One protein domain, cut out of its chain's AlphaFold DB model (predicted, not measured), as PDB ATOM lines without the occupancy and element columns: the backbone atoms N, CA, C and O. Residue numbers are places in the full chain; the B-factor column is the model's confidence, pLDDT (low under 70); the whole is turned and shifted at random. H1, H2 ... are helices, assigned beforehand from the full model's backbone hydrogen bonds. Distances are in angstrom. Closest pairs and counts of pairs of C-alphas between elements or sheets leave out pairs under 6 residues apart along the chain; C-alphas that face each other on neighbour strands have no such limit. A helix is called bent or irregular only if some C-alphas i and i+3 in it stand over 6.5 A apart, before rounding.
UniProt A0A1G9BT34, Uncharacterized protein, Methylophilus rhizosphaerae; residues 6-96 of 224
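Overview. This is residues 6 to 96 of the 224 residues of an uncharacterized protein of Methylophilus rhizosphaerae (UniProt A0A1G9BT34). Five helices make a compact, rounded body: the hairpin of H1 and H2 lies across H4, while H3 packs near the beginning of H4 and H5 near its end. H3 and H5 are apart, with H4 between them. The 91 printed residues hold five named helices, H1 to H5 in order along the chain, and no named strand; the class is all helix. The radius of gyration of the C-alphas is 12.7 A, and the spans are 33 by 28 by 24 A.

Along the chain. H1, residues 6 to 19, begins at C-alpha 6 (14.355, -45.556, -0.602) and is 19.8 A long. H2, residues 24 to 41, is 24.8 A long with a kink of 35 degrees near residue 35. H3 is residues 48 to 59, 16.5 A. H4, residues 64 to 81, is 25.0 A long with a kink of 33 degrees near residue 71; it is irregular, C-alphas 65 and 68 being 7.0 A apart. H5, residues 85 to 94, ends at C-alpha 94 (0.739, -65.218, 4.898).

Arrangement. H4 is the hub and touches the four other helices. With residues 77 to 81 alone it touches H1, about perpendicular at 77 degrees; the closest C-alphas, of Ala 9 and Phe 80, are 5.0 A apart. H2 and H4 touch about perpendicular at 73 degrees, closest at the C-alphas of Arg 30 and Ile 73, 6.3 A. H1 and H2, a helical hairpin, only just touch, with 3 pairs of C-alphas within 8 A, closest at Glu 6 and Cys 38, 6.4 A. H3 and H4, also a hairpin, only just touch, with 3 such pairs, closest at Leu 59 and Trp 67, 7.1 A. H2 touches H3 with residues 36 to 41 alone, closest at the C-alphas of Met 40 and Ala 54, 5.7 A. H4 touches H5 at a steep tilt of 47 degrees, closest at the C-alphas of Pro 79 and Val 88, 5.6 A. Every O i to N i+4 pair is within hydrogen-bond range in H1, H3 and H5, against 11 of 14 in H2 and 10 of 14 in H4.

Size, cuts and confidence. The C-alphas farthest apart, of Gly 61 and Lys 86, are 33.5 A apart. The printed part has no cut, no link is long, and no printed residue is under 70 in pLDDT.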
ATOM      1  N   GLU A   6      15.803 -45.719  -0.467       93.69
ATOM      2  CA  GLU A   6      14.355 -45.556  -0.602       93.69
ATOM      3  C   GLU A   6      13.909 -45.757  -2.051       93.69
ATOM      4  O   GLU A   6      12.906 -46.424  -2.281       93.69
ATOM      5  N   THR A   7      14.674 -45.248  -3.020       92.69
ATOM      6  CA  THR A   7      14.378 -45.425  -4.450       92.69
ATOM      7  C   THR A   7      14.448 -46.903  -4.838       92.69
ATOM      8  O   THR A   7      13.533 -47.415  -5.483       92.69
ATOM      9  N   ASP A   8      15.478 -47.619  -4.379       93.75
ATOM     10  CA  ASP A   8      15.618 -49.060  -4.624       93.75
ATOM     11  C   ASP A   8      14.491 -49.867  -3.955       93.75
ATOM     12  O   ASP A   8      13.923 -50.779  -4.563       93.75
ATOM     13  N   ALA A   9      14.121 -49.509  -2.721       95.31
ATOM     14  CA  ALA A   9      13.029 -50.145  -1.989       95.31
ATOM     15  C   ALA A   9      11.667 -49.921  -2.668       95.31
ATOM     16  O   ALA A   9      10.888 -50.868  -2.793       95.31
ATOM     17  N   ILE A  10      11.390 -48.697  -3.132       95.94
ATOM     18  CA  ILE A  10      10.171 -48.361  -3.884       95.94
ATOM     19  C   ILE A  10      10.119 -49.183  -5.170       95.94
ATOM     20  O   ILE A  10       9.113 -49.838  -5.436       95.94
ATOM     21  N   GLN A  11      11.215 -49.224  -5.931       95.69
ATOM     22  CA  GLN A  11      11.256 -49.972  -7.183       95.69
ATOM     23  C   GLN A  11      11.001 -51.469  -6.961       95.69
ATOM     24  O   GLN A  11      10.246 -52.088  -7.712       95.69
ATOM     25  N   ALA A  12      11.594 -52.060  -5.920       95.06
ATOM     26  CA  ALA A  12      11.368 -53.460  -5.574       95.06
ATOM     27  C   ALA A  12       9.911 -53.730  -5.160       95.06
ATOM     28  O   ALA A  12       9.323 -54.724  -5.598       95.06
ATOM     29  N   TYR A  13       9.315 -52.837  -4.367       95.75
ATOM     30  CA  TYR A  13       7.911 -52.925  -3.971       95.75
ATOM     31  C   TYR A  13       6.976 -52.825  -5.186       95.75
ATOM     32  O   TYR A  13       6.095 -53.667  -5.357       95.75
ATOM     33  N   TYR A  14       7.221 -51.875  -6.089       95.25
ATOM     34  CA  TYR A  14       6.409 -51.671  -7.293       95.25
ATOM     35  C   TYR A  14       6.523 -52.818  -8.286       95.25
ATOM     36  O   TYR A  14       5.510 -53.263  -8.817       95.25
ATOM     37  N   ASN A  15       7.720 -53.375  -8.474       94.06
ATOM     38  CA  ASN A  15       7.895 -54.571  -9.297       94.06
ATOM     39  C   ASN A  15       7.046 -55.740  -8.774       94.06
ATOM     40  O   ASN A  15       6.438 -56.468  -9.561       94.06
ATOM     41  N   LEU A  16       6.969 -55.904  -7.448       93.38
ATOM     42  CA  LEU A  16       6.139 -56.935  -6.835       93.38
ATOM     43  C   LEU A  16       4.638 -56.654  -7.019       93.38
ATOM     44  O   LEU A  16       3.888 -57.578  -7.342       93.38
ATOM     45  N   LEU A  17       4.193 -55.407  -6.840       93.00
ATOM     46  CA  LEU A  17       2.789 -55.026  -7.032       93.00
ATOM     47  C   LEU A  17       2.342 -55.184  -8.491       93.00
ATOM     48  O   LEU A  17       1.293 -55.777  -8.750       93.00
ATOM     49  N   HIS A  18       3.156 -54.746  -9.453       92.81
ATOM     50  CA  HIS A  18       2.890 -54.961 -10.876       92.81
ATOM     51  C   HIS A  18       2.843 -56.448 -11.229       92.81
ATOM     52  O   HIS A  18       1.937 -56.875 -11.941       92.81
ATOM     53  N   GLY A  19       3.747 -57.259 -10.668       90.88
ATOM     54  CA  GLY A  19       3.711 -58.716 -10.826       90.88
ATOM     55  C   GLY A  19       2.420 -59.367 -10.310       90.88
ATOM     56  O   GLY A  19       2.079 -60.469 -10.734       90.88
ATOM     57  N   LYS A  20       1.679 -58.685  -9.426       88.88
ATOM     58  CA  LYS A  20       0.368 -59.111  -8.917       88.88
ATOM     59  C   LYS A  20      -0.821 -58.512  -9.678       88.88
ATOM     60  O   LYS A  20      -1.947 -58.915  -9.404       88.88
ATOM     61  N   GLY A  21      -0.586 -57.603 -10.626       90.88
ATOM     62  CA  GLY A  21      -1.631 -56.964 -11.429       90.88
ATOM     63  C   GLY A  21      -2.161 -55.643 -10.867       90.88
ATOM     64  O   GLY A  21      -3.311 -55.308 -11.132       90.88
ATOM     65  N   ALA A  22      -1.360 -54.904 -10.090       91.62
ATOM     66  CA  ALA A  22      -1.710 -53.547  -9.666       91.62
ATOM     67  C   ALA A  22      -1.948 -52.619 -10.873       91.62
ATOM     68  O   ALA A  22      -1.119 -52.572 -11.787       91.62
ATOM     69  N   ASP A  23      -3.058 -51.879 -10.847       91.69
ATOM     70  CA  ASP A  23      -3.404 -50.855 -11.833       91.69
ATOM     71  C   ASP A  23      -2.906 -49.457 -11.420       91.69
ATOM     72  O   ASP A  23      -2.384 -49.255 -10.321       91.69
ATOM     73  N   ASP A  24      -3.081 -48.473 -12.302       91.12
ATOM     74  CA  ASP A  24      -2.605 -47.103 -12.081       91.12
ATOM     75  C   ASP A  24      -3.217 -46.448 -10.833       91.12
ATOM     76  O   ASP A  24      -2.557 -45.653 -10.166       91.12
ATOM     77  N   ALA A  25      -4.464 -46.784 -10.482       90.19
ATOM     78  CA  ALA A  25      -5.126 -46.231  -9.303       90.19
ATOM     79  C   ALA A  25      -4.508 -46.784  -8.011       90.19
ATOM     80  O   ALA A  25      -4.241 -46.031  -7.069       90.19
ATOM     81  N   ILE A  26      -4.228 -48.090  -7.986       91.06
ATOM     82  CA  ILE A  26      -3.514 -48.754  -6.896       91.06
ATOM     83  C   ILE A  26      -2.129 -48.131  -6.738       91.06
ATOM     84  O   ILE A  26      -1.769 -47.755  -5.620       91.06
ATOM     85  N   MET A  27      -1.378 -47.989  -7.834       93.94
ATOM     86  CA  MET A  27      -0.028 -47.421  -7.815       93.94
ATOM     87  C   MET A  27      -0.032 -45.977  -7.312       93.94
ATOM     88  O   MET A  27       0.684 -45.679  -6.357       93.94
ATOM     89  N   ALA A  28      -0.930 -45.131  -7.826       93.31
ATOM     90  CA  ALA A  28      -1.062 -43.736  -7.403       93.31
ATOM     91  C   ALA A  28      -1.355 -43.593  -5.898       93.31
ATOM     92  O   ALA A  28      -0.846 -42.683  -5.240       93.31
ATOM     93  N   GLN A  29      -2.144 -44.508  -5.321       92.31
ATOM     94  CA  GLN A  29      -2.396 -44.526  -3.879       92.31
ATOM     95  C   GLN A  29      -1.114 -44.827  -3.083       92.31
ATOM     96  O   GLN A  29      -0.867 -44.200  -2.051       92.31
ATOM     97  N   ARG A  30      -0.288 -45.776  -3.550       94.25
ATOM     98  CA  ARG A  30       0.986 -46.120  -2.895       94.25
ATOM     99  C   ARG A  30       1.996 -44.991  -3.067       94.25
ATOM    100  O   ARG A  30       2.644 -44.637  -2.088       94.25
ATOM    101  N   ASP A  31       2.089 -44.407  -4.260       95.50
ATOM    102  CA  ASP A  31       2.919 -43.231  -4.543       95.50
ATOM    103  C   ASP A  31       2.621 -42.097  -3.560       95.50
ATOM    104  O   ASP A  31       3.537 -41.577  -2.928       95.50
ATOM    105  N   ALA A  32       1.343 -41.754  -3.364       95.12
ATOM    106  CA  ALA A  32       0.948 -40.668  -2.469       95.12
ATOM    107  C   ALA A  32       1.426 -40.895  -1.024       95.12
ATOM    108  O   ALA A  32       1.976 -39.988  -0.405       95.12
ATOM    109  N   VAL A  33       1.269 -42.113  -0.494       96.06
ATOM    110  CA  VAL A  33       1.707 -42.442   0.872       96.06
ATOM    111  C   VAL A  33       3.234 -42.476   0.981       96.06
ATOM    112  O   VAL A  33       3.798 -41.949   1.940       96.06
ATOM    113  N   LEU A  34       3.925 -43.077   0.009       96.88
ATOM    114  CA  LEU A  34       5.384 -43.206   0.041       96.88
ATOM    115  C   LEU A  34       6.096 -41.871  -0.207       96.88
ATOM    116  O   LEU A  34       7.147 -41.635   0.388       96.88
ATOM    117  N   ALA A  35       5.502 -40.964  -0.985       96.06
ATOM    118  CA  ALA A  35       5.998 -39.602  -1.162       96.06
ATOM    119  C   ALA A  35       6.020 -38.807   0.156       96.06
ATOM    120  O   ALA A  35       6.878 -37.943   0.330       96.06
ATOM    121  N   GLU A  36       5.117 -39.112   1.092       96.00
ATOM    122  CA  GLU A  36       5.107 -38.511   2.429       96.00
ATOM    123  C   GLU A  36       6.038 -39.237   3.410       96.00
ATOM    124  O   GLU A  36       6.744 -38.594   4.188       96.00
ATOM    125  N   LEU A  37       6.075 -40.574   3.366       96.88
ATOM    126  CA  LEU A  37       6.847 -41.387   4.309       96.88
ATOM    127  C   LEU A  37       8.358 -41.368   4.027       96.88
ATOM    128  O   LEU A  37       9.160 -41.215   4.949       96.88
ATOM    129  N   CYS A  38       8.776 -41.561   2.773       96.00
ATOM    130  CA  CYS A  38      10.186 -41.753   2.421       96.00
ATOM    131  C   CYS A  38      11.097 -40.566   2.784       96.00
ATOM    132  O   CYS A  38      12.194 -40.827   3.280       96.00
ATOM    133  N   PRO A  39      10.682 -39.290   2.650       95.19
ATOM    134  CA  PRO A  39      11.482 -38.163   3.133       95.19
ATOM    135  C   PRO A  39      11.792 -38.223   4.636       95.19
ATOM    136  O   PRO A  39      12.853 -37.773   5.054       95.19
ATOM    137  N   MET A  40      10.905 -38.811   5.449       95.50
ATOM    138  CA  MET A  40      11.116 -38.984   6.895       95.50
ATOM    139  C   MET A  40      12.088 -40.127   7.223       95.50
ATOM    140  O   MET A  40      12.599 -40.205   8.341       95.50
ATOM    141  N   LEU A  41      12.321 -41.028   6.265       95.81
ATOM    142  CA  LEU A  41      13.207 -42.187   6.391       95.81
ATOM    143  C   LEU A  41      14.583 -41.960   5.757       95.81
ATOM    144  O   LEU A  41      15.521 -42.695   6.076       95.81
ATOM    145  N   ALA A  42      14.705 -40.969   4.873       93.81
ATOM    146  CA  ALA A  42      15.946 -40.634   4.189       93.81
ATOM    147  C   ALA A  42      17.088 -40.417   5.193       93.81
ATOM    148  O   ALA A  42      16.920 -39.763   6.225       93.81
ATOM    149  N   ASP A  43      18.235 -41.033   4.904       90.25
ATOM    150  CA  ASP A  43      19.456 -41.002   5.723       90.25
ATOM    151  C   ASP A  43      19.308 -41.519   7.168       90.25
ATOM    152  O   ASP A  43      20.251 -41.459   7.957       90.25
ATOM    153  N   GLN A  44      18.151 -42.083   7.531       93.56
ATOM    154  CA  GLN A  44      17.948 -42.687   8.843       93.56
ATOM    155  C   GLN A  44      18.474 -44.124   8.894       93.56
ATOM    156  O   GLN A  44      18.525 -44.836   7.886       93.56
ATOM    157  N   GLU A  45      18.797 -44.591  10.098       93.19
ATOM    158  CA  GLU A  45      19.120 -45.996  10.342       93.19
ATOM    159  C   GLU A  45      17.932 -46.903   9.982       93.19
ATOM    160  O   GLU A  45      16.786 -46.612  10.327       93.19
ATOM    161  N   CYS A  46      18.206 -48.050   9.350       90.94
ATOM    162  CA  CYS A  46      17.216 -49.095   9.085       90.94
ATOM    163  C   CYS A  46      16.764 -49.796  10.378       90.94
ATOM    164  O   CYS A  46      16.976 -50.997  10.518       90.94
ATOM    165  N   SER A  47      16.143 -49.108  11.337       91.81
ATOM    166  CA  SER A  47      15.673 -49.694  12.599       91.81
ATOM    167  C   SER A  47      14.148 -49.653  12.729       91.81
ATOM    168  O   SER A  47      13.467 -48.775  12.196       91.81
ATOM    169  N   SER A  48      13.583 -50.615  13.466       88.25
ATOM    170  CA  SER A  48      12.134 -50.645  13.711       88.25
ATOM    171  C   SER A  48      11.653 -49.441  14.531       88.25
ATOM    172  O   SER A  48      10.509 -49.019  14.389       88.25
ATOM    173  N   ALA A  49      12.515 -48.878  15.384       90.56
ATOM    174  CA  ALA A  49      12.207 -47.694  16.178       90.56
ATOM    175  C   ALA A  49      12.103 -46.441  15.296       90.56
ATOM    176  O   ALA A  49      11.109 -45.722  15.386       90.56
ATOM    177  N   VAL A  50      13.073 -46.241  14.397       94.38
ATOM    178  CA  VAL A  50      13.065 -45.154  13.406       94.38
ATOM    179  C   VAL A  50      11.818 -45.236  12.534       94.38
ATOM    180  O   VAL A  50      11.098 -44.250  12.401       94.38
ATOM    181  N   TYR A  51      11.516 -46.422  12.001       95.31
ATOM    182  CA  TYR A  51      10.359 -46.587  11.129       95.31
ATOM    183  C   TYR A  51       9.052 -46.265  11.851       95.31
ATOM    184  O   TYR A  51       8.249 -45.490  11.349       95.31
ATOM    185  N   ARG A  52       8.845 -46.795  13.068       92.12
ATOM    186  CA  ARG A  52       7.642 -46.492  13.866       92.12
ATOM    187  C   ARG A  52       7.491 -44.995  14.127       92.12
ATOM    188  O   ARG A  52       6.378 -44.492  14.027       92.12
ATOM    189  N   LYS A  53       8.592 -44.292  14.412       93.38
ATOM    190  CA  LYS A  53       8.572 -42.836  14.582       93.38
ATOM    191  C   LYS A  53       8.135 -42.130  13.293       93.38
ATOM    192  O   LYS A  53       7.255 -41.283  13.357       93.38
ATOM    193  N   ALA A  54       8.707 -42.494  12.144       96.12
ATOM    194  CA  ALA A  54       8.322 -41.917  10.854       96.12
ATOM    195  C   ALA A  54       6.844 -42.182  10.521       96.12
ATOM    196  O   ALA A  54       6.161 -41.305  10.008       96.12
ATOM    197  N   VAL A  55       6.322 -43.360  10.874       95.25
ATOM    198  CA  VAL A  55       4.894 -43.676  10.721       95.25
ATOM    199  C   VAL A  55       4.019 -42.789  11.603       95.25
ATOM    200  O   VAL A  55       3.022 -42.263  11.116       95.25
ATOM    201  N   ASP A  56       4.380 -42.597  12.875       93.25
ATOM    202  CA  ASP A  56       3.630 -41.699  13.761       93.25
ATOM    203  C   ASP A  56       3.584 -40.271  13.204       93.25
ATOM    204  O   ASP A  56       2.523 -39.650  13.214       93.25
ATOM    205  N   ASP A  57       4.725 -39.777  12.717       94.56
ATOM    206  CA  ASP A  57       4.860 -38.432  12.153       94.56
ATOM    207  C   ASP A  57       4.080 -38.312  10.820       94.56
ATOM    208  O   ASP A  57       3.421 -37.305  10.575       94.56
ATOM    209  N   CYS A  58       4.064 -39.361   9.989       95.00
ATOM    210  CA  CYS A  58       3.313 -39.421   8.726       95.00
ATOM    211  C   CYS A  58       1.785 -39.438   8.919       95.00
ATOM    212  O   CYS A  58       1.041 -38.935   8.074       95.00
ATOM    213  N   LEU A  59       1.298 -40.025  10.016       93.56
ATOM    214  CA  LEU A  59      -0.133 -40.085  10.340       93.56
ATOM    215  C   LEU A  59      -0.634 -38.834  11.074       93.56
ATOM    216  O   LEU A  59      -1.845 -38.642  11.228       93.56
ATOM    217  N   GLU A  60       0.270 -37.986  11.556       90.69
ATOM    218  CA  GLU A  60      -0.085 -36.790  12.307       90.69
ATOM    219  C   GLU A  60      -0.898 -35.811  11.441       90.69
ATOM    220  O   GLU A  60      -0.561 -35.510  10.299       90.69
ATOM    221  N   GLY A  61      -2.039 -35.351  11.965       86.94
ATOM    222  CA  GLY A  61      -2.958 -34.464  11.241       86.94
ATOM    223  C   GLY A  61      -3.791 -35.129  10.135       86.94
ATOM    224  O   GLY A  61      -4.635 -34.460   9.537       86.94
ATOM    225  N   LYS A  62      -3.616 -36.431   9.867       93.06
ATOM    226  CA  LYS A  62      -4.411 -37.161   8.866       93.06
ATOM    227  C   LYS A  62      -5.798 -37.528   9.405       93.06
ATOM    228  O   LYS A  62      -5.917 -37.884  10.581       93.06
ATOM    229  N   PRO A  63      -6.848 -37.509   8.560       91.75
ATOM    230  CA  PRO A  63      -8.186 -37.913   8.977       91.75
ATOM    231  C   PRO A  63      -8.197 -39.385   9.397       91.75
ATOM    232  O   PRO A  63      -7.680 -40.243   8.683       91.75
ATOM    233  N   ALA A  64      -8.827 -39.680  10.536       87.62
ATOM    234  CA  ALA A  64      -8.888 -41.014  11.138       87.62
ATOM    235  C   ALA A  64      -9.333 -42.117  10.161       87.62
ATOM    236  O   ALA A  64      -8.835 -43.238  10.210       87.62
ATOM    237  N   GLN A  65     -10.252 -41.790   9.254       88.12
ATOM    238  CA  GLN A  65     -10.824 -42.717   8.277       88.12
ATOM    239  C   GLN A  65      -9.806 -43.181   7.225       88.12
ATOM    240  O   GLN A  65      -9.969 -44.263   6.671       88.12
ATOM    241  N   ALA A  66      -8.753 -42.398   6.967       89.88
ATOM    242  CA  ALA A  66      -7.706 -42.750   6.006       89.88
ATOM    243  C   ALA A  66      -6.626 -43.669   6.605       89.88
ATOM    244  O   ALA A  66      -5.870 -44.302   5.869       89.88
ATOM    245  N   TRP A  67      -6.543 -43.765   7.939       92.75
ATOM    246  CA  TRP A  67      -5.468 -44.494   8.615       92.75
ATOM    247  C   TRP A  67      -5.390 -45.976   8.228       92.75
ATOM    248  O   TRP A  67      -4.273 -46.429   7.994       92.75
ATOM    249  N   PRO A  68      -6.497 -46.742   8.113       90.94
ATOM    250  CA  PRO A  68      -6.416 -48.160   7.754       90.94
ATOM    251  C   PRO A  68      -5.733 -48.431   6.408       90.94
ATOM    252  O   PRO A  68      -4.894 -49.329   6.300       90.94
ATOM    253  N   GLU A  69      -6.046 -47.633   5.391       90.00
ATOM    254  CA  GLU A  69      -5.439 -47.776   4.064       90.00
ATOM    255  C   GLU A  69      -3.971 -47.342   4.078       90.00
ATOM    256  O   GLU A  69      -3.102 -48.084   3.614       90.00
ATOM    257  N   MET A  70      -3.667 -46.195   4.699       93.81
ATOM    258  CA  MET A  70      -2.289 -45.717   4.847       93.81
ATOM    259  C   MET A  70      -1.417 -46.733   5.594       93.81
ATOM    260  O   MET A  70      -0.329 -47.075   5.137       93.81
ATOM    261  N   LEU A  71      -1.902 -47.265   6.720       93.75
ATOM    262  CA  LEU A  71      -1.190 -48.250   7.537       93.75
ATOM    263  C   LEU A  71      -0.957 -49.568   6.797       93.75
ATOM    264  O   LEU A  71       0.058 -50.222   7.039       93.75
ATOM    265  N   THR A  72      -1.859 -49.952   5.890       91.56
ATOM    266  CA  THR A  72      -1.667 -51.123   5.027       91.56
ATOM    267  C   THR A  72      -0.455 -50.919   4.120       91.56
ATOM    268  O   THR A  72       0.478 -51.719   4.179       91.56
ATOM    269  N   ILE A  73      -0.399 -49.802   3.392       94.06
ATOM    270  CA  ILE A  73       0.709 -49.470   2.478       94.06
ATOM    271  C   ILE A  73       2.033 -49.329   3.240       94.06
ATOM    272  O   ILE A  73       3.042 -49.938   2.888       94.06
ATOM    273  N   ILE A  74       2.019 -48.574   4.340       95.38
ATOM    274  CA  ILE A  74       3.183 -48.366   5.209       95.38
ATOM    275  C   ILE A  74       3.746 -49.705   5.705       95.38
ATOM    276  O   ILE A  74       4.960 -49.891   5.788       95.38
ATOM    277  N   ARG A  75       2.882 -50.653   6.068       92.00
ATOM    278  CA  ARG A  75       3.304 -51.960   6.580       92.00
ATOM    279  C   ARG A  75       3.871 -52.852   5.482       92.00
ATOM    280  O   ARG A  75       4.867 -53.526   5.725       92.00
ATOM    281  N   GLU A  76       3.253 -52.842   4.307       93.50
ATOM    282  CA  GLU A  76       3.732 -53.562   3.124       93.50
ATOM    283  C   GLU A  76       5.120 -53.093   2.688       93.50
ATOM    284  O   GLU A  76       5.956 -53.914   2.317       93.50
ATOM    285  N   PHE A  77       5.383 -51.789   2.783       95.69
ATOM    286  CA  PHE A  77       6.650 -51.190   2.375       95.69
ATOM    287  C   PHE A  77       7.812 -51.461   3.347       95.69
ATOM    288  O   PHE A  77       8.963 -51.582   2.924       95.69
ATOM    289  N   TYR A  78       7.533 -51.610   4.647       95.25
ATOM    290  CA  TYR A  78       8.553 -51.797   5.689       95.25
ATOM    291  C   TYR A  78       9.636 -52.855   5.376       95.25
ATOM    292  O   TYR A  78      10.821 -52.530   5.505       95.25
ATOM    293  N   PRO A  79       9.302 -54.102   4.979       94.56
ATOM    294  CA  PRO A  79      10.318 -55.117   4.695       94.56
ATOM    295  C   PRO A  79      11.211 -54.760   3.496       94.56
ATOM    296  O   PRO A  79      12.391 -55.107   3.513       94.56
ATOM    297  N   PHE A  80      10.708 -54.007   2.508       95.50
ATOM    298  CA  PHE A  80      11.524 -53.508   1.393       95.50
ATOM    299  C   PHE A  80      12.506 -52.443   1.864       95.50
ATOM    300  O   PHE A  80      13.695 -52.539   1.575       95.50
ATOM    301  N   TRP A  81      12.035 -51.476   2.655       96.00
ATOM    302  CA  TRP A  81      12.900 -50.444   3.230       96.00
ATOM    303  C   TRP A  81      13.994 -51.034   4.138       96.00
ATOM    304  O   TRP A  81      15.138 -50.582   4.131       96.00
ATOM    305  N   ARG A  82      13.669 -52.097   4.883       94.12
ATOM    306  CA  ARG A  82      14.632 -52.862   5.694       94.12
ATOM    307  C   ARG A  82      15.603 -53.716   4.872       94.12
ATOM    308  O   ARG A  82      16.572 -54.199   5.455       94.12
ATOM    309  N   GLY A  83      15.342 -53.942   3.584       91.81
ATOM    310  CA  GLY A  83      16.083 -54.901   2.760       91.81
ATOM    311  C   GLY A  83      15.897 -56.361   3.197       91.81
ATOM    312  O   GLY A  83      16.756 -57.199   2.930       91.81
ATOM    313  N   ASP A  84      14.805 -56.680   3.897       93.19
ATOM    314  CA  ASP A  84      14.547 -58.009   4.457       93.19
ATOM    315  C   ASP A  84      13.726 -58.861   3.481       93.19
ATOM    316  O   ASP A  84      12.500 -58.967   3.568       93.19
ATOM    317  N   VAL A  85      14.423 -59.486   2.529       90.62
ATOM    318  CA  VAL A  85      13.810 -60.337   1.494       90.62
ATOM    319  C   VAL A  85      13.023 -61.499   2.107       90.62
ATOM    320  O   VAL A  85      11.962 -61.865   1.601       90.62
ATOM    321  N   LYS A  86      13.496 -62.061   3.227       91.19
ATOM    322  CA  LYS A  86      12.798 -63.150   3.918       91.19
ATOM    323  C   LYS A  86      11.458 -62.665   4.466       91.19
ATOM    324  O   LYS A  86      10.455 -63.359   4.302       91.19
ATOM    325  N   ALA A  87      11.427 -61.475   5.064       88.75
ATOM    326  CA  ALA A  87      10.187 -60.864   5.524       88.75
ATOM    327  C   ALA A  87       9.241 -60.526   4.361       88.75
ATOM    328  O   ALA A  87       8.041 -60.741   4.505       88.75
ATOM    329  N   VAL A  88       9.750 -60.074   3.204       91.00
ATOM    330  CA  VAL A  88       8.924 -59.865   1.995       91.00
ATOM    331  C   VAL A  88       8.241 -61.168   1.568       91.00
ATOM    332  O   VAL A  88       7.029 -61.181   1.362       91.00
ATOM    333  N   MET A  89       8.996 -62.268   1.472       87.31
ATOM    334  CA  MET A  89       8.448 -63.575   1.087       87.31
ATOM    335  C   MET A  89       7.419 -64.079   2.103       87.31
ATOM    336  O   MET A  89       6.305 -64.438   1.734       87.31
ATOM    337  N   GLN A  90       7.747 -64.022   3.395       86.38
ATOM    338  CA  GLN A  90       6.828 -64.436   4.454       86.38
ATOM    339  C   GLN A  90       5.539 -63.602   4.449       86.38
ATOM    340  O   GLN A  90       4.450 -64.140   4.659       86.38
ATOM    341  N   TYR A  91       5.645 -62.295   4.208       84.19
ATOM    342  CA  TYR A  91       4.484 -61.418   4.106       84.19
ATOM    343  C   TYR A  91       3.618 -61.783   2.893       84.19
ATOM    344  O   TYR A  91       2.398 -61.875   3.027       84.19
ATOM    345  N   ALA A  92       4.237 -62.065   1.741       83.00
ATOM    346  CA  ALA A  92       3.543 -62.497   0.528       83.00
ATOM    347  C   ALA A  92       2.753 -63.805   0.718       83.00
ATOM    348  O   ALA A  92       1.650 -63.911   0.181       83.00
ATOM    349  N   ASP A  93       3.299 -64.755   1.482       78.75
ATOM    350  CA  ASP A  93       2.708 -66.084   1.700       78.75
ATOM    351  C   ASP A  93       1.587 -66.093   2.750       78.75
ATOM    352  O   ASP A  93       0.682 -66.925   2.691       78.75
ATOM    353  N   THR A  94       1.649 -65.196   3.739       72.88
ATOM    354  CA  THR A  94       0.739 -65.218   4.898       72.88
ATOM    355  C   THR A  94      -0.426 -64.250   4.753       72.88
ATOM    356  O   THR A  94      -1.584 -64.648   4.861       72.88
ATOM    357  N   VAL A  95      -0.109 -62.976   4.535       72.00
ATOM    358  CA  VAL A  95      -1.080 -61.877   4.521       72.00
ATOM    359  C   VAL A  95      -1.363 -61.423   3.096       72.00
ATOM    360  O   VAL A  95      -2.496 -61.080   2.772       72.00
ATOM    361  N   GLY A  96      -0.344 -61.471   2.241       77.44
ATOM    362  CA  GLY A  96      -0.413 -60.981   0.877       77.44
ATOM    363  C   GLY A  96      -0.291 -59.461   0.792       77.44
ATOM    364  O   GLY A  96      -0.397 -58.733   1.777       77.44
TER     365      GLY A  96